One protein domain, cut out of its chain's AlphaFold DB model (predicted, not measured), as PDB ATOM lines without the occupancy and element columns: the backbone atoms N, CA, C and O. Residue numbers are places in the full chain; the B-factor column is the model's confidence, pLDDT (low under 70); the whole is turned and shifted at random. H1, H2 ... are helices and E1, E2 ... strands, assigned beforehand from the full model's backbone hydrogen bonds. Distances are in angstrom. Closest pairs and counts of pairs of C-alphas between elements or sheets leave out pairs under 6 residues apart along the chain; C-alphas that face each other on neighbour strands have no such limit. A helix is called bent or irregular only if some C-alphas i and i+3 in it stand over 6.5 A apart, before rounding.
ATOM      1  N   LYS A  27     206.937 188.107 181.122       58.28
ATOM      2  CA  LYS A  27     207.744 189.336 181.236       58.28
ATOM      3  C   LYS A  27     208.199 189.637 182.673       58.28
ATOM      4  O   LYS A  27     209.254 190.241 182.861       58.28
ATOM      5  N   HIS A  28     207.412 189.259 183.675       47.50
ATOM      6  CA  HIS A  28     207.774 189.389 185.087       47.50
ATOM      7  C   HIS A  28     208.752 188.285 185.533       47.50
ATOM      8  O   HIS A  28     209.705 188.570 186.252       47.50
ATOM      9  N   PHE A  29     208.552 187.051 185.060       46.53
ATOM     10  CA  PHE A  29     209.279 185.855 185.508       46.53
ATOM     11  C   PHE A  29     210.559 185.546 184.726       46.53
ATOM     12  O   PHE A  29     211.448 184.912 185.268       46.53
ATOM     13  N   THR A  30     210.759 186.109 183.532       44.16
ATOM     14  CA  THR A  30     212.088 186.151 182.870       44.16
ATOM     15  C   THR A  30     213.181 186.828 183.711       44.16
ATOM     16  O   THR A  30     214.345 186.831 183.323       44.16
ATOM     17  N   ARG A  31     212.819 187.418 184.857       41.88
ATOM     18  CA  ARG A  31     213.719 188.071 185.812       41.88
ATOM     19  C   ARG A  31     213.882 187.295 187.130       41.88
ATOM     20  O   ARG A  31     214.556 187.811 188.016       41.88
ATOM     21  N   VAL A  32     213.251 186.121 187.293       37.53
ATOM     22  CA  VAL A  32     213.258 185.347 188.550       37.53
ATOM     23  C   VAL A  32     213.176 183.830 188.280       37.53
ATOM     24  O   VAL A  32     212.256 183.380 187.606       37.53
ATOM     25  N   ASP A  33     214.088 183.030 188.844       34.31
ATOM     26  CA  ASP A  33     214.162 181.569 188.629       34.31
ATOM     27  C   ASP A  33     213.028 180.793 189.328       34.31
ATOM     28  O   ASP A  33     213.088 180.554 190.535       34.31
ATOM     29  N   GLY A  34     211.977 180.380 188.604       39.84
ATOM     30  CA  GLY A  34     210.906 179.540 189.162       39.84
ATOM     31  C   GLY A  34     209.693 179.321 188.253       39.84
ATOM     32  O   GLY A  34     209.463 180.060 187.299       39.84
ATOM     33  N   PHE A  35     208.899 178.287 188.562       45.03
ATOM     34  CA  PHE A  35     207.658 177.971 187.846       45.03
ATOM     35  C   PHE A  35     206.469 178.818 188.302       45.03
ATOM     36  O   PHE A  35     206.336 179.186 189.471       45.03
ATOM     37  N   LEU A  36     205.568 179.044 187.350       47.59
ATOM     38  CA  LEU A  36     204.240 179.603 187.545       47.59
ATOM     39  C   LEU A  36     203.228 178.488 187.835       47.59
ATOM     40  O   LEU A  36     202.772 177.832 186.903       47.59
ATOM     41  N   GLU A  37     202.794 178.343 189.085       51.38
ATOM     42  CA  GLU A  37     201.503 177.717 189.396       51.38
ATOM     43  C   GLU A  37     200.378 178.747 189.191       51.38
ATOM     44  O   GLU A  37     199.786 179.178 190.169       51.38
ATOM     45  N   ASN A  38     200.104 179.249 187.979       54.31
ATOM     46  CA  ASN A  38     198.828 179.949 187.712       54.31
ATOM     47  C   ASN A  38     198.710 180.507 186.294       54.31
ATOM     48  O   ASN A  38     198.992 181.673 186.039       54.31
ATOM     49  N   SER A  39     198.150 179.725 185.379       52.75
ATOM     50  CA  SER A  39     197.319 180.315 184.325       52.75
ATOM     51  C   SER A  39     195.859 180.468 184.774       52.75
ATOM     52  O   SER A  39     195.105 181.161 184.103       52.75
ATOM     53  N   SER A  40     195.426 179.809 185.864       64.88
ATOM     54  CA  SER A  40     194.023 179.466 186.200       64.88
ATOM     55  C   SER A  40     193.245 178.709 185.100       64.88
ATOM     56  O   SER A  40     192.224 178.093 185.387       64.88
ATOM     57  N   GLU A  41     193.766 178.650 183.868       71.31
ATOM     58  CA  GLU A  41     193.239 177.890 182.727       71.31
ATOM     59  C   GLU A  41     193.106 176.401 183.062       71.31
ATOM     60  O   GLU A  41     192.097 175.779 182.741       71.31
ATOM     61  N   TRP A  42     194.084 175.834 183.778       77.81
ATOM     62  CA  TRP A  42     194.030 174.436 184.207       77.81
ATOM     63  C   TRP A  42     192.843 174.155 185.141       77.81
ATOM     64  O   TRP A  42     192.268 173.078 185.050       77.81
ATOM     65  N   VAL A  43     192.432 175.113 185.988       77.69
ATOM     66  CA  VAL A  43     191.278 174.974 186.898       77.69
ATOM     67  C   VAL A  43     189.972 174.972 186.113       77.69
ATOM     68  O   VAL A  43     189.060 174.209 186.425       77.69
ATOM     69  N   VAL A  44     189.874 175.824 185.087       79.88
ATOM     70  CA  VAL A  44     188.704 175.876 184.200       79.88
ATOM     71  C   VAL A  44     188.550 174.549 183.468       79.88
ATOM     72  O   VAL A  44     187.493 173.932 183.570       79.88
ATOM     73  N   ILE A  45     189.622 174.068 182.829       83.62
ATOM     74  CA  ILE A  45     189.629 172.767 182.147       83.62
ATOM     75  C   ILE A  45     189.295 171.656 183.136       83.62
ATOM     76  O   ILE A  45     188.414 170.850 182.866       83.62
ATOM     77  N   PHE A  46     189.935 171.646 184.308       86.88
ATOM     78  CA  PHE A  46     189.669 170.648 185.337       86.88
ATOM     79  C   PHE A  46     188.177 170.596 185.684       86.88
ATOM     80  O   PHE A  46     187.572 169.534 185.644       86.88
ATOM     81  N   ARG A  47     187.542 171.742 185.944       83.69
ATOM     82  CA  ARG A  47     186.105 171.813 186.246       83.69
ATOM     83  C   ARG A  47     185.217 171.350 185.103       83.69
ATOM     84  O   ARG A  47     184.168 170.768 185.358       83.69
ATOM     85  N   GLU A  48     185.570 171.685 183.868       88.56
ATOM     86  CA  GLU A  48     184.811 171.250 182.697       88.56
ATOM     87  C   GLU A  48     184.850 169.733 182.556       88.56
ATOM     88  O   GLU A  48     183.795 169.121 182.402       88.56
ATOM     89  N   GLU A  49     186.026 169.132 182.716       89.94
ATOM     90  CA  GLU A  49     186.186 167.680 182.723       89.94
ATOM     91  C   GLU A  49     185.436 167.042 183.903       89.94
ATOM     92  O   GLU A  49     184.667 166.104 183.712       89.94
ATOM     93  N   MET A  50     185.550 167.599 185.112       89.19
ATOM     94  CA  MET A  50     184.877 167.067 186.305       89.19
ATOM     95  C   MET A  50     183.344 167.097 186.222       89.19
ATOM     96  O   MET A  50     182.691 166.305 186.893       89.19
ATOM     97  N   LYS A  51     182.738 167.952 185.386       88.62
ATOM     98  CA  LYS A  51     181.280 167.908 185.145       88.62
ATOM     99  C   LYS A  51     180.843 166.621 184.452       88.62
ATOM    100  O   LYS A  51     179.715 166.187 184.672       88.62
ATOM    101  N   ILE A  52     181.705 166.055 183.606       90.44
ATOM    102  CA  ILE A  52     181.457 164.787 182.910       90.44
ATOM    103  C   ILE A  52     181.479 163.646 183.933       90.44
ATOM    104  O   ILE A  52     180.616 162.778 183.908       90.44
ATOM    105  N   PHE A  53     182.403 163.718 184.890       89.06
ATOM    106  CA  PHE A  53     182.648 162.702 185.914       89.06
ATOM    107  C   PHE A  53     182.015 163.045 187.266       89.06
ATOM    108  O   PHE A  53     182.523 162.665 188.317       89.06
ATOM    109  N   LYS A  54     180.921 163.811 187.284       86.88
ATOM    110  CA  LYS A  54     180.290 164.266 188.537       86.88
ATOM    111  C   LYS A  54     179.728 163.114 189.384       86.88
ATOM    112  O   LYS A  54     179.636 163.251 190.595       86.88
ATOM    113  N   ASP A  55     179.343 162.014 188.736       86.69
ATOM    114  CA  ASP A  55     178.697 160.866 189.379       86.69
ATOM    115  C   ASP A  55     179.728 159.798 189.811       86.69
ATOM    116  O   ASP A  55     179.374 158.797 190.431       86.69
ATOM    117  N   GLU A  56     181.013 160.024 189.514       88.75
ATOM    118  CA  GLU A  56     182.114 159.162 189.936       88.75
ATOM    119  C   GLU A  56     182.359 159.262 191.446       88.75
ATOM    120  O   GLU A  56     182.386 160.350 192.029       88.75
ATOM    121  N   SER A  57     182.633 158.125 192.089       87.25
ATOM    122  CA  SER A  57     182.782 158.030 193.551       87.25
ATOM    123  C   SER A  57     183.918 158.880 194.128       87.25
ATOM    124  O   SER A  57     183.862 159.320 195.277       87.25
ATOM    125  N   TRP A  58     184.952 159.128 193.331       91.44
ATOM    126  CA  TRP A  58     186.127 159.905 193.705       91.44
ATOM    127  C   TRP A  58     185.962 161.410 193.427       91.44
ATOM    128  O   TRP A  58     186.748 162.210 193.941       91.44
ATOM    129  N   SER A  59     184.944 161.809 192.661       90.88
ATOM    130  CA  SER A  59     184.783 163.154 192.092       90.88
ATOM    131  C   SER A  59     184.691 164.257 193.146       90.88
ATOM    132  O   SER A  59     185.499 165.193 193.154       90.88
ATOM    133  N   ASP A  60     183.772 164.101 194.101       90.19
ATOM    134  CA  ASP A  60     183.517 165.084 195.158       90.19
ATOM    135  C   ASP A  60     184.761 165.354 196.008       90.19
ATOM    136  O   ASP A  60     185.092 166.504 196.306       90.19
ATOM    137  N   SER A  61     185.489 164.292 196.364       89.94
ATOM    138  CA  SER A  61     186.701 164.395 197.185       89.94
ATOM    139  C   SER A  61     187.787 165.210 196.483       89.94
ATOM    140  O   SER A  61     188.497 165.990 197.116       89.94
ATOM    141  N   ILE A  62     187.904 165.082 195.161       89.94
ATOM    142  CA  ILE A  62     188.876 165.860 194.391       89.94
ATOM    143  C   ILE A  62     188.401 167.300 194.200       89.94
ATOM    144  O   ILE A  62     189.199 168.233 194.320       89.94
ATOM    145  N   MET A  63     187.105 167.516 193.969       87.81
ATOM    146  CA  MET A  63     186.535 168.861 193.853       87.81
ATOM    147  C   MET A  63     186.725 169.691 195.130       87.81
ATOM    148  O   MET A  63     186.976 170.896 195.041       87.81
ATOM    149  N   GLN A  64     186.719 169.066 196.312       85.62
ATOM    150  CA  GLN A  64     187.054 169.740 197.573       85.62
ATOM    151  C   GLN A  64     188.469 170.336 197.577       85.62
ATOM    152  O   GLN A  64     188.665 171.428 198.111       85.62
ATOM    153  N   VAL A  65     189.447 169.680 196.943       82.88
ATOM    154  CA  VAL A  65     190.821 170.202 196.820       82.88
ATOM    155  C   VAL A  65     190.836 171.502 196.019       82.88
ATOM    156  O   VAL A  65     191.510 172.458 196.406       82.88
ATOM    157  N   ILE A  66     190.066 171.554 194.930       81.06
ATOM    158  CA  ILE A  66     189.945 172.747 194.085       81.06
ATOM    159  C   ILE A  66     189.263 173.877 194.851       81.06
ATOM    160  O   ILE A  66     189.793 174.984 194.896       81.06
ATOM    161  N   HIS A  67     188.143 173.600 195.517       76.81
ATOM    162  CA  HIS A  67     187.441 174.607 196.314       76.81
ATOM    163  C   HIS A  67     188.301 175.159 197.455       76.81
ATOM    164  O   HIS A  67     188.316 176.369 197.694       76.81
ATOM    165  N   TYR A  68     189.068 174.295 198.124       70.56
ATOM    166  CA  TYR A  68     190.025 174.718 199.138       70.56
ATOM    167  C   TYR A  68     191.105 175.635 198.548       70.56
ATOM    168  O   TYR A  68     191.357 176.713 199.087       70.56
ATOM    169  N   TRP A  69     191.710 175.252 197.420       68.69
ATOM    170  CA  TRP A  69     192.723 176.065 196.742       68.69
ATOM    171  C   TRP A  69     192.188 177.453 196.353       68.69
ATOM    172  O   TRP A  69     192.850 178.462 196.591       68.69
ATOM    173  N   GLU A  70     190.958 177.530 195.847       63.09
ATOM    174  CA  GLU A  70     190.310 178.803 195.505       63.09
ATOM    175  C   GLU A  70     190.061 179.681 196.732       63.09
ATOM    176  O   GLU A  70     190.342 180.879 196.697       63.09
ATOM    177  N   SER A  71     189.620 179.082 197.842       53.09
ATOM    178  CA  SER A  71     189.433 179.804 199.106       53.09
ATOM    179  C   SER A  71     190.747 180.372 199.665       53.09
ATOM    180  O   SER A  71     190.752 181.430 200.295       53.09
ATOM    181  N   TYR A  72     191.874 179.707 199.384       50.47
ATOM    182  CA  TYR A  72     193.210 180.137 199.798       50.47
ATOM    183  C   TYR A  72     193.785 181.242 198.892       50.47
ATOM    184  O   TYR A  72     194.545 182.090 199.356       50.47
ATOM    185  N   HIS A  73     193.402 181.294 197.610       48.69
ATOM    186  CA  HIS A  73     193.824 182.366 196.697       48.69
ATOM    187  C   HIS A  73     193.020 183.662 196.809       48.69
ATOM    188  O   HIS A  73     193.555 184.718 196.465       48.69
ATOM    189  N   ASP A  74     191.808 183.628 197.369       34.41
ATOM    190  CA  ASP A  74     191.037 184.843 197.683       34.41
ATOM    191  C   ASP A  74     191.630 185.653 198.862       34.41
ATOM    192  O   ASP A  74     191.177 186.757 199.168       34.41
ATOM    193  N   THR A  75     192.700 185.157 199.501       30.47
ATOM    194  CA  THR A  75     193.405 185.819 200.610       30.47
ATOM    195  C   THR A  75     194.898 186.042 200.309       30.47
ATOM    196  O   THR A  75     195.783 185.470 200.930       30.47
ATOM    197  N   ASN A  76     195.220 186.946 199.374       31.62
ATOM    198  CA  ASN A  76     196.523 187.647 199.320       31.62
ATOM    199  C   ASN A  76     197.829 186.803 199.282       31.62
ATOM    200  O   ASN A  76     198.848 187.255 199.803       31.62
ATOM    201  N   SER A  77     197.885 185.634 198.632       32.38
ATOM    202  CA  SER A  77     199.131 184.840 198.601       32.38
ATOM    203  C   SER A  77     199.747 184.686 197.207       32.38
ATOM    204  O   SER A  77     199.231 183.983 196.336       32.38
ATOM    205  N   LYS A  78     200.901 185.342 197.021       38.19
ATOM    206  CA  LYS A  78     201.899 185.034 195.990       38.19
ATOM    207  C   LYS A  78     202.567 183.703 196.352       38.19
ATOM    208  O   LYS A  78     203.578 183.712 197.048       38.19
ATOM    209  N   VAL A  79     202.051 182.579 195.865       37.78
ATOM    210  CA  VAL A  79     202.818 181.324 195.868       37.78
ATOM    211  C   VAL A  79     203.409 181.143 194.478       37.78
ATOM    212  O   VAL A  79     202.834 180.532 193.587       37.78
ATOM    213  N   ALA A  80     204.545 181.798 194.279       38.47
ATOM    214  CA  ALA A  80     205.517 181.425 193.270       38.47
ATOM    215  C   ALA A  80     206.758 180.937 194.027       38.47
ATOM    216  O   ALA A  80     207.003 181.394 195.144       38.47
ATOM    217  N   PHE A  81     207.546 180.082 193.376       36.50
ATOM    218  CA  PHE A  81     208.835 179.536 193.827       36.50
ATOM    219  C   PHE A  81     208.748 178.343 194.785       36.50
ATOM    220  O   PHE A  81     208.315 178.470 195.917       36.50
ATOM    221  N   VAL A  82     209.233 177.180 194.330       35.94
ATOM    222  CA  VAL A  82     210.622 176.743 194.582       35.94
ATOM    223  C   VAL A  82     211.001 175.706 193.516       35.94
ATOM    224  O   VAL A  82     210.495 174.581 193.544       35.94
ATOM    225  N   TRP A  83     211.918 176.072 192.614       40.56
ATOM    226  CA  TRP A  83     212.880 175.129 192.040       40.56
ATOM    227  C   TRP A  83     214.229 175.454 192.671       40.56
ATOM    228  O   TRP A  83     214.948 176.334 192.220       40.56
ATOM    229  N   ASN A  84     214.513 174.822 193.805       34.12
ATOM    230  CA  ASN A  84     215.865 174.658 194.313       34.12
ATOM    231  C   ASN A  84     215.848 173.599 195.414       34.12
ATOM    232  O   ASN A  84     215.048 173.682 196.343       34.12
ATOM    233  N   LYS A  85     216.762 172.631 195.277       37.50
ATOM    234  CA  LYS A  85     216.907 171.363 196.018       37.50
ATOM    235  C   LYS A  85     216.126 170.164 195.469       37.50
ATOM    236  O   LYS A  85     215.468 169.457 196.218       37.50
ATOM    237  N   ILE A  86     216.306 169.851 194.187       38.69
ATOM    238  CA  ILE A  86     216.338 168.437 193.784       38.69
ATOM    239  C   ILE A  86     217.812 168.077 193.630       38.69
ATOM    240  O   ILE A  86     218.376 168.130 192.547       38.69
ATOM    241  N   ASN A  87     218.452 167.794 194.760       43.12
ATOM    242  CA  ASN A  87     219.720 167.090 194.785       43.12
ATOM    243  C   ASN A  87     219.567 165.952 195.784       43.12
ATOM    244  O   ASN A  87     219.615 166.160 196.993       43.12
ATOM    245  N   SER A  88     219.377 164.755 195.253       35.72
ATOM    246  CA  SER A  88     219.873 163.534 195.869       35.72
ATOM    247  C   SER A  88     219.970 162.496 194.765       35.72
ATOM    248  O   SER A  88     218.955 162.066 194.217       35.72
ATOM    249  N   ILE A  89     221.205 162.149 194.417       41.19
ATOM    250  CA  ILE A  89     221.535 160.971 193.625       41.19
ATOM    251  C   ILE A  89     221.042 159.776 194.446       41.19
ATOM    252  O   ILE A  89     221.659 159.415 195.449       41.19
ATOM    253  N   TYR A 115     215.246 155.191 185.481       85.06
ATOM    254  CA  TYR A 115     216.318 155.774 184.675       85.06
ATOM    255  C   TYR A 115     215.797 156.867 183.745       85.06
ATOM    256  O   TYR A 115     216.327 157.976 183.775       85.06
ATOM    257  N   GLU A 116     214.723 156.606 182.993       83.94
ATOM    258  CA  GLU A 116     214.110 157.603 182.109       83.94
ATOM    259  C   GLU A 116     213.698 158.880 182.857       83.94
ATOM    260  O   GLU A 116     213.865 159.984 182.336       83.94
ATOM    261  N   VAL A 117     213.143 158.741 184.063       85.69
ATOM    262  CA  VAL A 117     212.725 159.879 184.891       85.69
ATOM    263  C   VAL A 117     213.925 160.660 185.403       85.69
ATOM    264  O   VAL A 117     213.878 161.884 185.443       85.69
ATOM    265  N   GLU A 118     214.990 159.981 185.807       83.62
ATOM    266  CA  GLU A 118     216.116 160.610 186.490       83.62
ATOM    267  C   GLU A 118     217.088 161.332 185.558       83.62
ATOM    268  O   GLU A 118     217.637 162.367 185.948       83.62
ATOM    269  N   ILE A 119     217.288 160.828 184.336       80.00
ATOM    270  CA  ILE A 119     218.182 161.467 183.357       80.00
ATOM    271  C   ILE A 119     217.587 162.738 182.739       80.00
ATOM    272  O   ILE A 119     218.336 163.583 182.251       80.00
ATOM    273  N   ASP A 120     216.259 162.883 182.750       77.56
ATOM    274  CA  ASP A 120     215.551 164.050 182.225       77.56
ATOM    275  C   ASP A 120     215.075 164.943 183.391       77.56
ATOM    276  O   ASP A 120     214.126 164.596 184.104       77.56
ATOM    277  N   PRO A 121     215.678 166.132 183.590       74.88
ATOM    278  CA  PRO A 121     215.313 167.034 184.681       74.88
ATOM    279  C   PRO A 121     213.836 167.444 184.693       74.88
ATOM    280  O   PRO A 121     213.287 167.721 185.764       74.88
ATOM    281  N   HIS A 122     213.183 167.499 183.530       77.12
ATOM    282  CA  HIS A 122     211.772 167.850 183.422       77.12
ATOM    283  C   HIS A 122     210.873 166.677 183.824       77.12
ATOM    284  O   HIS A 122     209.908 166.892 184.565       77.12
ATOM    285  N   LYS A 123     211.213 165.445 183.412       83.88
ATOM    286  CA  LYS A 123     210.526 164.230 183.883       83.88
ATOM    287  C   LYS A 123     210.680 164.067 185.395       83.88
ATOM    288  O   LYS A 123     209.679 163.876 186.089       83.88
ATOM    289  N   LYS A 124     211.900 164.229 185.919       82.38
ATOM    290  CA  LYS A 124     212.186 164.170 187.360       82.38
ATOM    291  C   LYS A 124     211.355 165.173 188.145       82.38
ATOM    292  O   LYS A 124     210.680 164.801 189.103       82.38
ATOM    293  N   ALA A 125     211.365 166.434 187.712       78.56
ATOM    294  CA  ALA A 125     210.592 167.485 188.358       78.56
ATOM    295  C   ALA A 125     209.095 167.151 188.363       78.56
ATOM    296  O   ALA A 125     208.472 167.211 189.425       78.56
ATOM    297  N   LEU A 126     208.526 166.756 187.215       85.31
ATOM    298  CA  LEU A 126     207.117 166.368 187.135       85.31
ATOM    299  C   LEU A 126     206.806 165.218 188.096       85.31
ATOM    300  O   LEU A 126     205.870 165.333 188.883       85.31
ATOM    301  N   ASN A 127     207.608 164.150 188.087       88.94
ATOM    302  CA  ASN A 127     207.414 163.014 188.982       88.94
ATOM    303  C   ASN A 127     207.392 163.458 190.455       88.94
ATOM    304  O   ASN A 127     206.452 163.125 191.177       88.94
ATOM    305  N   THR A 128     208.339 164.298 190.887       83.44
ATOM    306  CA  THR A 128     208.366 164.867 192.248       83.44
ATOM    307  C   THR A 128     207.108 165.691 192.565       83.44
ATOM    308  O   THR A 128     206.530 165.541 193.646       83.44
ATOM    309  N   PHE A 129     206.635 166.528 191.634       84.44
ATOM    310  CA  PHE A 129     205.402 167.313 191.806       84.44
ATOM    311  C   PHE A 129     204.142 166.449 191.936       84.44
ATOM    312  O   PHE A 129     203.195 166.870 192.597       84.44
ATOM    313  N   LEU A 130     204.115 165.266 191.318       89.75
ATOM    314  CA  LEU A 130     202.972 164.355 191.378       89.75
ATOM    315  C   LEU A 130     203.022 163.401 192.585       89.75
ATOM    316  O   LEU A 130     201.970 162.957 193.044       89.75
ATOM    317  N   THR A 131     204.213 163.088 193.111       88.75
ATOM    318  CA  THR A 131     204.402 161.969 194.061       88.75
ATOM    319  C   THR A 131     204.939 162.346 195.440       88.75
ATOM    320  O   THR A 131     204.670 161.617 196.394       88.75
ATOM    321  N   GLU A 132     205.644 163.470 195.585       82.75
ATOM    322  CA  GLU A 132     206.376 163.797 196.825       82.75
ATOM    323  C   GLU A 132     206.035 165.184 197.388       82.75
ATOM    324  O   GLU A 132     206.033 165.390 198.605       82.75
ATOM    325  N   LYS A 133     205.743 166.161 196.522       79.81
ATOM    326  CA  LYS A 133     205.638 167.570 196.916       79.81
ATOM    327  C   LYS A 133     204.271 167.918 197.532       79.81
ATOM    328  O   LYS A 133     203.362 168.360 196.837       79.81
ATOM    329  N   ASN A 134     204.139 167.754 198.852       72.50
ATOM    330  CA  ASN A 134     202.901 167.969 199.635       72.50
ATOM    331  C   ASN A 134     202.227 169.350 199.463       72.50
ATOM    332  O   ASN A 134     201.008 169.492 199.628       72.50
ATOM    333  N   ASP A 135     203.014 170.386 199.192       68.44
ATOM    334  CA  ASP A 135     202.562 171.753 198.933       68.44
ATOM    335  C   ASP A 135     201.999 171.945 197.516       68.44
ATOM    336  O   ASP A 135     201.220 172.871 197.314       68.44
ATOM    337  N   CYS A 136     202.290 171.042 196.574       78.75
ATOM    338  CA  CYS A 136     201.786 171.111 195.206       78.75
ATOM    339  C   CYS A 136     200.322 170.655 195.102       78.75
ATOM    340  O   CYS A 136     199.928 169.602 195.616       78.75
ATOM    341  N   THR A 137     199.511 171.409 194.357       82.38
ATOM    342  CA  THR A 137     198.104 171.057 194.116       82.38
ATOM    343  C   THR A 137     197.949 169.744 193.346       82.38
ATOM    344  O   THR A 137     197.078 168.954 193.700       82.38
ATOM    345  N   LEU A 138     198.805 169.450 192.358       87.25
ATOM    346  CA  LEU A 138     198.733 168.190 191.599       87.25
ATOM    347  C   LEU A 138     198.947 166.961 192.493       87.25
ATOM    348  O   LEU A 138     198.165 166.012 192.421       87.25
ATOM    349  N   TYR A 139     199.934 167.010 193.393       89.19
ATOM    350  CA  TYR A 139     200.134 165.973 194.406       89.19
ATOM    351  C   TYR A 139     198.875 165.770 195.260       89.19
ATOM    352  O   TYR A 139     198.450 164.638 195.491       89.19
ATOM    353  N   ARG A 140     198.243 166.860 195.716       88.06
ATOM    354  CA  ARG A 140     197.022 166.790 196.537       88.06
ATOM    355  C   ARG A 140     195.845 166.190 195.776       88.06
ATOM    356  O   ARG A 140     195.100 165.420 196.376       88.06
ATOM    357  N   LEU A 141     195.679 166.506 194.491       91.81
ATOM    358  CA  LEU A 141     194.645 165.897 193.645       91.81
ATOM    359  C   LEU A 141     194.852 164.381 193.551       91.81
ATOM    360  O   LEU A 141     193.934 163.624 193.849       91.81
ATOM    361  N   ILE A 142     196.071 163.937 193.228       95.00
ATOM    362  CA  ILE A 142     196.407 162.509 193.106       95.00
ATOM    363  C   ILE A 142     196.268 161.788 194.447       95.00
ATOM    364  O   ILE A 142     195.738 160.683 194.513       95.00
ATOM    365  N   LYS A 143     196.729 162.395 195.543       94.88
ATOM    366  CA  LYS A 143     196.580 161.826 196.885       94.88
ATOM    367  C   LYS A 143     195.108 161.633 197.252       94.88
ATOM    368  O   LYS A 143     194.758 160.549 197.709       94.88
ATOM    369  N   ASN A 144     194.268 162.648 197.038       94.56
ATOM    370  CA  ASN A 144     192.846 162.553 197.359       94.56
ATOM    371  C   ASN A 144     192.115 161.571 196.445       94.56
ATOM    372  O   ASN A 144     191.301 160.820 196.961       94.56
ATOM    373  N   PHE A 145     192.447 161.517 195.148       96.50
ATOM    374  CA  PHE A 145     191.944 160.471 194.251       96.50
ATOM    375  C   PHE A 145     192.265 159.084 194.802       96.50
ATOM    376  O   PHE A 145     191.354 158.313 195.059       96.50
ATOM    377  N   ARG A 146     193.550 158.777 195.037       96.00
ATOM    378  CA  ARG A 146     193.977 157.445 195.497       96.00
ATOM    379  C   ARG A 146     193.257 157.040 196.780       96.00
ATOM    380  O   ARG A 146     192.779 155.918 196.883       96.00
ATOM    381  N   GLN A 147     193.160 157.965 197.733       95.00
ATOM    382  CA  GLN A 147     192.510 157.704 199.009       95.00
ATOM    383  C   GLN A 147     190.999 157.487 198.854       95.00
ATOM    384  O   GLN A 147     190.498 156.449 199.275       95.00
ATOM    385  N   SER A 148     190.275 158.421 198.228       95.38
ATOM    386  CA  SER A 148     188.817 158.312 198.088       95.38
ATOM    387  C   SER A 148     188.407 157.132 197.210       95.38
ATOM    388  O   SER A 148     187.422 156.458 197.510       95.38
ATOM    389  N   PHE A 149     189.190 156.845 196.169       96.69
ATOM    390  CA  PHE A 149     189.002 155.701 195.288       96.69
ATOM    391  C   PHE A 149     189.115 154.389 196.069       96.69
ATOM    392  O   PHE A 149     188.180 153.593 196.071       96.69
ATOM    393  N   VAL A 150     190.202 154.185 196.821       96.69
ATOM    394  CA  VAL A 150     190.381 152.973 197.639       96.69
ATOM    395  C   VAL A 150     189.322 152.874 198.736       96.69
ATOM    396  O   VAL A 150     188.713 151.816 198.902       96.69
ATOM    397  N   ASP A 151     189.045 153.970 199.445       95.50
ATOM    398  CA  ASP A 151     188.056 154.009 200.527       95.50
ATOM    399  C   ASP A 151     186.632 153.726 200.023       95.50
ATOM    400  O   ASP A 151     185.782 153.264 200.790       95.50
ATOM    401  N   TYR A 152     186.340 153.963 198.740       95.56
ATOM    402  CA  TYR A 152     185.060 153.602 198.140       95.56
ATOM    403  C   TYR A 152     184.898 152.081 198.019       95.56
ATOM    404  O   TYR A 152     183.859 151.553 198.448       95.56
ATOM    405  N   TYR A 153     185.919 151.376 197.521       95.94
ATOM    406  CA  TYR A 153     185.867 149.932 197.253       95.94
ATOM    407  C   TYR A 153     186.188 149.063 198.469       95.94
ATOM    408  O   TYR A 153     185.577 148.008 198.659       95.94
ATOM    409  N   CYS A 154     187.087 149.523 199.333       95.94
ATOM    410  CA  CYS A 154     187.666 148.721 200.402       95.94
ATOM    411  C   CYS A 154     187.451 149.318 201.792       95.94
ATOM    412  O   CYS A 154     187.091 150.480 201.972       95.94
ATOM    413  N   TYR A 155     187.679 148.485 202.800       94.56
ATOM    414  CA  TYR A 155     187.958 148.911 204.166       94.56
ATOM    415  C   TYR A 155     189.302 148.328 204.607       94.56
ATOM    416  O   TYR A 155     189.760 147.316 204.073       94.56
ATOM    417  N   LYS A 156     189.941 148.957 205.597       92.12
ATOM    418  CA  LYS A 156     191.179 148.446 206.197       92.12
ATOM    419  C   LYS A 156     190.873 147.624 207.437       92.12
ATOM    420  O   LYS A 156     190.204 148.097 208.355       92.12
ATOM    421  N   LYS A 157     191.419 146.414 207.495       90.50
ATOM    422  CA  LYS A 157     191.406 145.559 208.686       90.50
ATOM    423  C   LYS A 157     192.816 145.028 208.913       90.50
ATOM    424  O   LYS A 157     193.370 144.370 208.042       90.50
ATOM    425  N   ASN A 158     193.403 145.322 210.074       86.44
ATOM    426  CA  ASN A 158     194.776 144.925 210.423       86.44
ATOM    427  C   ASN A 158     195.813 145.313 209.349       86.44
ATOM    428  O   ASN A 158     196.634 144.491 208.951       86.44
ATOM    429  N   ASN A 159     195.739 146.552 208.848       82.25
ATOM    430  CA  ASN A 159     196.580 147.081 207.762       82.25
ATOM    431  C   ASN A 159     196.482 146.335 206.417       82.25
ATOM    432  O   ASN A 159     197.297 146.582 205.536       82.25
ATOM    433  N   LYS A 160     195.486 145.463 206.231       88.12
ATOM    434  CA  LYS A 160     195.176 144.839 204.940       88.12
ATOM    435  C   LYS A 160     193.909 145.443 204.348       88.12
ATOM    436  O   LYS A 160     192.955 145.724 205.082       88.12
ATOM    437  N   LEU A 161     193.912 145.636 203.031       93.44
ATOM    438  CA  LEU A 161     192.716 146.004 202.282       93.44
ATOM    439  C   LEU A 161     191.785 144.798 202.179       93.44
ATOM    440  O   LEU A 161     192.229 143.684 201.909       93.44
ATOM    441  N   ILE A 162     190.494 145.030 202.407       94.50
ATOM    442  CA  ILE A 162     189.442 144.042 202.183       94.50
ATOM    443  C   ILE A 162     188.352 144.686 201.335       94.50
ATOM    444  O   ILE A 162     187.883 145.786 201.643       94.50
ATOM    445  N   LEU A 163     187.952 144.001 200.263       95.50
ATOM    446  CA  LEU A 163     186.883 144.443 199.374       95.50
ATOM    447  C   LEU A 163     185.544 144.457 200.126       95.50
ATOM    448  O   LEU A 163     185.239 143.558 200.915       95.50
ATOM    449  N   LYS A 164     184.733 145.500 199.928       95.00
ATOM    450  CA  LYS A 164     183.408 145.564 200.560       95.00
ATOM    451  C   LYS A 164     182.479 144.502 199.948       95.00
ATOM    452  O   LYS A 164     182.461 144.372 198.727       95.00
ATOM    453  N   PRO A 165     181.629 143.828 200.754       93.38
ATOM    454  CA  PRO A 165     180.776 142.724 200.292       93.38
ATOM    455  C   PRO A 165     179.930 143.029 199.049       93.38
ATOM    456  O   PRO A 165     179.792 142.186 198.177       93.38
ATOM    457  N   LYS A 166     179.424 144.264 198.929       92.06
ATOM    458  CA  LYS A 166     178.575 144.702 197.807       92.06
ATOM    459  C   LYS A 166     179.238 144.644 196.420       92.06
ATOM    460  O   LYS A 166     178.559 144.861 195.428       92.06
ATOM    461  N   PHE A 167     180.555 144.453 196.351       92.56
ATOM    462  CA  PHE A 167     181.300 144.426 195.091       92.56
ATOM    463  C   PHE A 167     181.644 143.010 194.613       92.56
ATOM    464  O   PHE A 167     182.176 142.863 193.518       92.56
ATOM    465  N   PHE A 168     181.320 141.970 195.390       91.12
ATOM    466  CA  PHE A 168     181.555 140.578 194.987       91.12
ATOM    467  C   PHE A 168     180.522 140.057 193.977       91.12
ATOM    468  O   PHE A 168     180.791 139.079 193.289       91.12
ATOM    469  N   ASP A 169     179.371 140.724 193.843       88.62
ATOM    470  CA  ASP A 169     178.269 140.254 192.994       88.62
ATOM    471  C   ASP A 169     178.630 140.206 191.493       88.62
ATOM    472  O   ASP A 169     178.046 139.425 190.744       88.62
ATOM    473  N   ASN A 170     179.578 141.037 191.033       89.81
ATOM    474  CA  ASN A 170     180.061 141.033 189.647       89.81
ATOM    475  C   ASN A 170     181.502 141.570 189.534       89.81
ATOM    476  O   ASN A 170     181.736 142.716 189.142       89.81
ATOM    477  N   LEU A 171     182.474 140.725 189.882       91.75
ATOM    478  CA  LEU A 171     183.901 141.064 189.865       91.75
ATOM    479  C   LEU A 171     184.465 141.413 188.470       91.75
ATOM    480  O   LEU A 171     185.255 142.355 188.393       91.75
ATOM    481  N   PRO A 172     184.075 140.753 187.358       90.94
ATOM    482  CA  PRO A 172     184.536 141.157 186.027       90.94
ATOM    483  C   PRO A 172     184.130 142.590 185.678       90.94
ATOM    484  O   PRO A 172     184.971 143.387 185.266       90.94
ATOM    485  N   LYS A 173     182.867 142.952 185.935       92.56
ATOM    486  CA  LYS A 173     182.386 144.321 185.715       92.56
ATOM    487  C   LYS A 173     183.101 145.325 186.620       92.56
ATOM    488  O   LYS A 173     183.420 146.425 186.187       92.56
ATOM    489  N   LEU A 174     183.401 144.937 187.859       94.00
ATOM    490  CA  LEU A 174     184.163 145.773 188.784       94.00
ATOM    491  C   LEU A 174     185.581 146.080 188.273       94.00
ATOM    492  O   LEU A 174     186.055 147.203 188.448       94.00
ATOM    493  N   ILE A 175     186.263 145.116 187.639       94.50
ATOM    494  CA  ILE A 175     187.568 145.363 186.998       94.50
ATOM    495  C   ILE A 175     187.425 146.427 185.913       94.50
ATOM    496  O   ILE A 175     188.190 147.386 185.902       94.50
ATOM    497  N   GLU A 176     186.437 146.283 185.031       93.94
ATOM    498  CA  GLU A 176     186.205 147.241 183.948       93.94
ATOM    499  C   GLU A 176     185.936 148.650 184.491       93.94
ATOM    500  O   GLU A 176     186.596 149.599 184.072       93.94
ATOM    501  N   GLU A 177     185.043 148.768 185.477       93.56
ATOM    502  CA  GLU A 177     184.685 150.042 186.114       93.56
ATOM    503  C   GLU A 177     185.890 150.696 186.809       93.56
ATOM    504  O   GLU A 177     186.126 151.897 186.664       93.56
ATOM    505  N   THR A 178     186.683 149.920 187.555       95.62
ATOM    506  CA  THR A 178     187.861 150.454 188.257       95.62
ATOM    507  C   THR A 178     188.973 150.862 187.300       95.62
ATOM    508  O   THR A 178     189.582 151.921 187.488       95.62
ATOM    509  N   ASP A 179     189.219 150.074 186.255       96.00
ATOM    510  CA  ASP A 179     190.207 150.412 185.240       96.00
ATOM    511  C   ASP A 179     189.795 151.666 184.453       96.00
ATOM    512  O   ASP A 179     190.625 152.551 184.223       96.00
ATOM    513  N   GLU A 180     188.522 151.775 184.067       95.25
ATOM    514  CA  GLU A 180     187.980 152.939 183.361       95.25
ATOM    515  C   GLU A 180     188.071 154.209 184.215       95.25
ATOM    516  O   GLU A 180     188.556 155.235 183.734       95.25
ATOM    517  N   ALA A 181     187.702 154.146 185.496       95.44
ATOM    518  CA  ALA A 181     187.800 155.283 186.407       95.44
ATOM    519  C   ALA A 181     189.244 155.802 186.549       95.44
ATOM    520  O   ALA A 181     189.480 157.016 186.501       95.44
ATOM    521  N   ILE A 182     190.229 154.902 186.664       97.00
ATOM    522  CA  ILE A 182     191.654 155.268 186.716       97.00
ATOM    523  C   ILE A 182     192.093 155.924 185.405       97.00
ATOM    524  O   ILE A 182     192.725 156.984 185.433       97.00
ATOM    525  N   LEU A 183     191.748 155.331 184.258       95.25
ATOM    526  CA  LEU A 183     192.094 155.881 182.945       95.25
ATOM    527  C   LEU A 183     191.460 157.260 182.730       95.25
ATOM    528  O   LEU A 183     192.146 158.185 182.291       95.25
ATOM    529  N   ASN A 184     190.194 157.436 183.109       94.44
ATOM    530  CA  ASN A 184     189.493 158.716 183.046       94.44
ATOM    531  C   ASN A 184     190.206 159.776 183.889       94.44
ATOM    532  O   ASN A 184     190.501 160.865 183.390       94.44
ATOM    533  N   PHE A 185     190.583 159.453 185.128       96.00
ATOM    534  CA  PHE A 185     191.331 160.383 185.970       96.00
ATOM    535  C   PHE A 185     192.707 160.740 185.378       96.00
ATOM    536  O   PHE A 185     193.087 161.915 185.342       96.00
ATOM    537  N   MET A 186     193.434 159.761 184.832       95.06
ATOM    538  CA  MET A 186     194.698 160.006 184.129       95.06
ATOM    539  C   MET A 186     194.520 160.936 182.919       95.06
ATOM    540  O   MET A 186     195.349 161.824 182.703       95.06
ATOM    541  N   MET A 187     193.435 160.784 182.156       93.06
ATOM    542  CA  MET A 187     193.119 161.648 181.013       93.06
ATOM    543  C   MET A 187     192.856 163.098 181.429       93.06
ATOM    544  O   MET A 187     193.281 164.021 180.728       93.06
ATOM    545  N   ILE A 188     192.224 163.327 182.583       93.81
ATOM    546  CA  ILE A 188     192.065 164.679 183.141       93.81
ATOM    547  C   ILE A 188     193.439 165.278 183.450       93.81
ATOM    548  O   ILE A 188     193.735 166.399 183.027       93.81
ATOM    549  N   LEU A 189     194.309 164.523 184.133       93.31
ATOM    550  CA  LEU A 189     195.669 164.963 184.461       93.31
ATOM    551  C   LEU A 189     196.480 165.305 183.203       93.31
ATOM    552  O   LEU A 189     197.133 166.350 183.170       93.31
ATOM    553  N   LEU A 190     196.371 164.497 182.145       90.94
ATOM    554  CA  LEU A 190     197.008 164.751 180.849       90.94
ATOM    555  C   LEU A 190     196.563 166.072 180.209       90.94
ATOM    556  O   LEU A 190     197.369 166.725 179.549       90.94
ATOM    557  N   LYS A 191     195.310 166.493 180.411       88.88
ATOM    558  CA  LYS A 191     194.796 167.777 179.903       88.88
ATOM    559  C   LYS A 191     195.242 168.962 180.756       88.88
ATOM    560  O   LYS A 191     195.535 170.030 180.211       88.88
ATOM    561  N   ILE A 192     195.302 168.795 182.080       87.31
ATOM    562  CA  ILE A 192     195.576 169.912 182.994       87.31
ATOM    563  C   ILE A 192     197.064 170.171 183.216       87.31
ATOM    564  O   ILE A 192     197.447 171.335 183.311       87.31
ATOM    565  N   ILE A 193     197.916 169.139 183.246       86.31
ATOM    566  CA  ILE A 193     199.368 169.285 183.446       86.31
ATOM    567  C   ILE A 193     199.967 170.246 182.411       86.31
ATOM    568  O   ILE A 193     200.726 171.136 182.813       86.31
ATOM    569  N   PRO A 194     199.554 170.194 181.125       79.62
ATOM    570  CA  PRO A 194     200.032 171.138 180.141       79.62
ATOM    571  C   PRO A 194     199.741 172.616 180.411       79.62
ATOM    572  O   PRO A 194     200.413 173.510 179.899       79.62
ATOM    573  N   LYS A 195     198.692 172.886 181.183       77.19
ATOM    574  CA  LYS A 195     198.239 174.236 181.537       77.19
ATOM    575  C   LYS A 195     198.665 174.640 182.939       77.19
ATOM    576  O   LYS A 195     198.707 175.836 183.240       77.19
ATOM    577  N   PHE A 196     198.959 173.645 183.774       75.25
ATOM    578  CA  PHE A 196     199.490 173.792 185.116       75.25
ATOM    579  C   PHE A 196     200.925 174.316 185.063       75.25
ATOM    580  O   PHE A 196     201.238 175.295 185.731       75.25
ATOM    581  N   PHE A 197     201.766 173.728 184.207       72.12
ATOM    582  CA  PHE A 197     203.120 174.210 183.964       72.12
ATOM    583  C   PHE A 197     203.159 175.054 182.690       72.12
ATOM    584  O   PHE A 197     203.004 174.541 181.584       72.12
ATOM    585  N   LEU A 198     203.394 176.360 182.822       59.50
ATOM    586  CA  LEU A 198     203.627 177.209 181.655       59.50
ATOM    587  C   LEU A 198     204.969 176.816 180.996       59.50
ATOM    588  O   LEU A 198     206.016 176.891 181.626       59.50
ATOM    589  N   ASP A 199     204.906 176.372 179.734       53.22
ATOM    590  CA  ASP A 199     206.022 176.042 178.818       53.22
ATOM    591  C   ASP A 199     206.852 174.756 179.089       53.22
ATOM    592  O   ASP A 199     207.597 174.333 178.211       53.22
ATOM    593  N   LEU A 200     206.660 174.050 180.212       54.62
ATOM    594  CA  LEU A 200     207.238 172.711 180.489       54.62
ATOM    595  C   LEU A 200     206.738 171.530 179.600       54.62
ATOM    596  O   LEU A 200     207.545 170.689 179.203       54.62
ATOM    597  N   PRO A 201     205.439 171.409 179.272       53.47
ATOM    598  CA  PRO A 201     204.860 170.185 178.692       53.47
ATOM    599  C   PRO A 201     205.261 169.961 177.237       53.47
ATOM    600  O   PRO A 201     205.273 168.831 176.771       53.47
ATOM    601  N   ASN A 202     205.624 171.034 176.528       54.31
ATOM    602  CA  ASN A 202     206.111 170.945 175.153       54.31
ATOM    603  C   ASN A 202     207.486 170.256 175.066       54.31
ATOM    604  O   ASN A 202     207.886 169.863 173.975       54.31
ATOM    605  N   ASN A 203     208.186 170.100 176.200       56.12
ATOM    606  CA  ASN A 203     209.525 169.518 176.268       56.12
ATOM    607  C   ASN A 203     209.557 168.131 176.933       56.12
ATOM    608  O   ASN A 203     210.553 167.430 176.786       56.12
ATOM    609  N   ILE A 204     208.500 167.715 177.643       65.56
ATOM    610  CA  ILE A 204     208.458 166.395 178.289       65.56
ATOM    611  C   ILE A 204     207.892 165.376 177.302       65.56
ATOM    612  O   ILE A 204     206.692 165.351 177.029       65.56
ATOM    613  N   LYS A 205     208.756 164.498 176.790       68.38
ATOM    614  CA  LYS A 205     208.310 163.275 176.110       68.38
ATOM    615  C   LYS A 205     207.740 162.312 177.153       68.38
ATOM    616  O   LYS A 205     208.322 162.178 178.224       68.38
ATOM    617  N   ASP A 206     206.640 161.632 176.835       75.06
ATOM    618  CA  ASP A 206     206.013 160.614 177.697       75.06
ATOM    619  C   ASP A 206     205.541 161.122 179.082       75.06
ATOM    620  O   ASP A 206     205.894 160.616 180.146       75.06
ATOM    621  N   VAL A 207     204.692 162.154 179.077       85.56
ATOM    622  CA  VAL A 207     203.994 162.628 180.290       85.56
ATOM    623  C   VAL A 207     203.074 161.540 180.875       85.56
ATOM    624  O   VAL A 207     202.867 161.481 182.089       85.56
ATOM    625  N   GLN A 208     202.523 160.675 180.020       88.88
ATOM    626  CA  GLN A 208     201.557 159.651 180.411       88.88
ATOM    627  C   GLN A 208     202.175 158.593 181.327       88.88
ATOM    628  O   GLN A 208     201.546 158.259 182.333       88.88
ATOM    629  N   GLY A 209     203.399 158.128 181.052       89.81
ATOM    630  CA  GLY A 209     204.110 157.196 181.929       89.81
ATOM    631  C   GLY A 209     204.282 157.735 183.354       89.81
ATOM    632  O   GLY A 209     204.035 157.020 184.326       89.81
ATOM    633  N   ILE A 210     204.606 159.025 183.500       92.06
ATOM    634  CA  ILE A 210     204.800 159.671 184.811       92.06
ATOM    635  C   ILE A 210     203.475 159.804 185.569       92.06
ATOM    636  O   ILE A 210     203.405 159.489 186.759       92.06
ATOM    637  N   ILE A 211     202.406 160.234 184.888       94.44
ATOM    638  CA  ILE A 211     201.063 160.308 185.484       94.44
ATOM    639  C   ILE A 211     200.607 158.923 185.940       94.44
ATOM    640  O   ILE A 211     200.133 158.774 187.066       94.44
ATOM    641  N   ARG A 212     200.774 157.907 185.087       95.44
ATOM    642  CA  ARG A 212     200.402 156.517 185.373       95.44
ATOM    643  C   ARG A 212     201.095 156.011 186.631       95.44
ATOM    644  O   ARG A 212     200.423 155.496 187.518       95.44
ATOM    645  N   ASN A 213     202.409 156.216 186.731       95.62
ATOM    646  CA  ASN A 213     203.187 155.850 187.912       95.62
ATOM    647  C   ASN A 213     202.679 156.545 189.184       95.62
ATOM    648  O   ASN A 213     202.579 155.918 190.236       95.62
ATOM    649  N   ALA A 214     202.322 157.827 189.093       95.81
ATOM    650  CA  ALA A 214     201.819 158.572 190.241       95.81
ATOM    651  C   ALA A 214     200.422 158.104 190.691       95.81
ATOM    652  O   ALA A 214     200.170 157.995 191.894       95.81
ATOM    653  N   VAL A 215     199.522 157.807 189.748       97.44
ATOM    654  CA  VAL A 215     198.145 157.372 190.033       97.44
ATOM    655  C   VAL A 215     198.101 155.917 190.509       97.44
ATOM    656  O   VAL A 215     197.496 155.636 191.542       97.44
ATOM    657  N   ILE A 216     198.777 155.009 189.803       97.62
ATOM    658  CA  ILE A 216     198.814 153.571 190.105       97.62
ATOM    659  C   ILE A 216     199.992 153.296 191.041       97.62
ATOM    660  O   ILE A 216     201.047 152.788 190.650       97.62
ATOM    661  N   SER A 217     199.810 153.699 192.296       95.75
ATOM    662  CA  SER A 217     200.792 153.518 193.358       95.75
ATOM    663  C   SER A 217     200.138 153.246 194.710       95.75
ATOM    664  O   SER A 217     199.012 153.674 194.980       95.75
ATOM    665  N   TYR A 218     200.884 152.558 195.571       94.44
ATOM    666  CA  TYR A 218     200.515 152.142 196.915       94.44
ATOM    667  C   TYR A 218     199.165 151.413 196.912       94.44
ATOM    668  O   TYR A 218     198.966 150.466 196.160       94.44
ATOM    669  N   GLU A 219     198.208 151.901 197.697       95.00
ATOM    670  CA  GLU A 219     196.931 151.235 197.945       95.00
ATOM    671  C   GLU A 219     196.051 151.100 196.696       95.00
ATOM    672  O   GLU A 219     195.199 150.219 196.651       95.00
ATOM    673  N   VAL A 220     196.258 151.929 195.662       97.25
ATOM    674  CA  VAL A 220     195.577 151.734 194.370       97.25
ATOM    675  C   VAL A 220     196.113 150.501 193.654       97.25
ATOM    676  O   VAL A 220     195.329 149.735 193.103       97.25
ATOM    677  N   LEU A 221     197.429 150.278 193.679       97.44
ATOM    678  CA  LEU A 221     198.016 149.062 193.118       97.44
ATOM    679  C   LEU A 221     197.539 147.833 193.905       97.44
ATOM    680  O   LEU A 221     197.071 146.874 193.296       97.44
ATOM    681  N   ASP A 222     197.555 147.905 195.239       95.88
ATOM    682  CA  ASP A 222     197.061 146.828 196.107       95.88
ATOM    683  C   ASP A 222     195.581 146.502 195.837       95.88
ATOM    684  O   ASP A 222     195.197 145.334 195.788       95.88
ATOM    685  N   LEU A 223     194.744 147.525 195.618       96.81
ATOM    686  CA  LEU A 223     193.341 147.361 195.237       96.81
ATOM    687  C   LEU A 223     193.193 146.633 193.895       96.81
ATOM    688  O   LEU A 223     192.382 145.714 193.785       96.81
ATOM    689  N   LEU A 224     193.959 147.032 192.875       97.38
ATOM    690  CA  LEU A 224     193.893 146.409 191.550       97.38
ATOM    691  C   LEU A 224     194.314 144.939 191.590       97.38
ATOM    692  O   LEU A 224     193.696 144.117 190.911       97.38
ATOM    693  N   VAL A 225     195.335 144.618 192.390       96.50
ATOM    694  CA  VAL A 225     195.769 143.239 192.648       96.50
ATOM    695  C   VAL A 225     194.661 142.476 193.367       96.50
ATOM    696  O   VAL A 225     194.288 141.399 192.911       96.50
ATOM    697  N   LEU A 226     194.080 143.042 194.429       95.50
ATOM    698  CA  LEU A 226     193.002 142.418 195.199       95.50
ATOM    699  C   LEU A 226     191.792 142.071 194.322       95.50
ATOM    700  O   LEU A 226     191.354 140.927 194.322       95.50
TER     701      LEU A 226
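Overview. This is residues 27 to 89 and 115 to 226 of the 376 residues of an uncharacterized protein of Stentor coeruleus (UniProt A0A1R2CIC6). Four helices, H1, H2, H5 and H6, make an up-and-down bundle, each running against the one before it in the chain; the hairpin H1 and H2 packs on one side of the pair H5 and H6, and H4, H7 and H8 cover the other side. The small strand hairpin E1 and E2 sits at one end, where H6 has a kink of 103 degrees near residue 172, while the unnamed stretches 27 to 40 and 74 to 89 lie towards the other end. The printed part has 175 residues, with eight named helices and two named strands in the order H1 H2 H3 H4 H5 E1 E2 H6 H7 H8; the sheet E1 - E2 is antiparallel and the class is mostly helix. The whole is compact, with a radius of gyration of the C-alphas of 17.5 A, yet elongated, spanning 60 by 39 by 30 A.

Arrangement. H1, residues 41 to 52, and H2, residues 59 to 73, form a helical hairpin and only just touch, with 3 pairs of C-alphas within 8 A, the closest being Met 50 and Ser 59 at 7.0 A. H2 touches the hub H5, residues 137 to 153, at Ile 62 and Leu 141, C-alphas 5.8 A apart, at a shallow tilt of 28 degrees, opposite ways. H3, residues 115 to 119, touches H4, residues 121 to 131, only at the corner, with C-alphas 117 and 123 closest at 5.0 A. H4 touches H5, with residues 138 to 142 of H5 alone, at Leu 130 and Tyr 139, C-alphas 4.5 A apart. E1, residues 154 to 157, and E2, residues 160 to 163, are a hairpin, with N 155 and O 162 within hydrogen-bond range at 2.9 A. H6, residues 165 to 196, is irregular, with C-alphas 169 and 172 9.4 A apart; its residues 188 to 196 alone touch H1, closest at C-alphas 192 and 42, 4.9 A apart. H7, residues 207 to 215, touches H6, with residues 182 to 190 of H6 alone, at C-alphas 211 and 186, 6.5 A apart. H8, residues 219 to 226, touches residues 146 to 150 of H5 alone, closest at C-alphas 220 and 146, 6.0 A apart. Every O i to N i+4 pair is within hydrogen-bond range in H3, H4, H5, H7 and H8, against 7 of 8 in H1, 10 of 11 in H2 and 21 of 28 in H6.

Along the chain. H1 begins at C-alpha 41 (193.239, 177.890, 182.727) and is 17.6 A long; H2 is 21.7 A, H5 24.6 A and H6 39.3 A. H8 ends at C-alpha 226 (193.002, 142.418, 195.199).

Size, cuts and confidence. The C-alphas of Arg 31 and Asp 169, the two farthest apart, are 60.0 A apart. Residues 90 to 114 are not printed, and C-alphas 89 and 115 across the cut are 11.6 A apart. Of the links that are printed whole, none is long. The mean pLDDT of the printed part is 78.5; it is under 70 at residues 27 to 40, 69 to 89, 135 and 198 to 205.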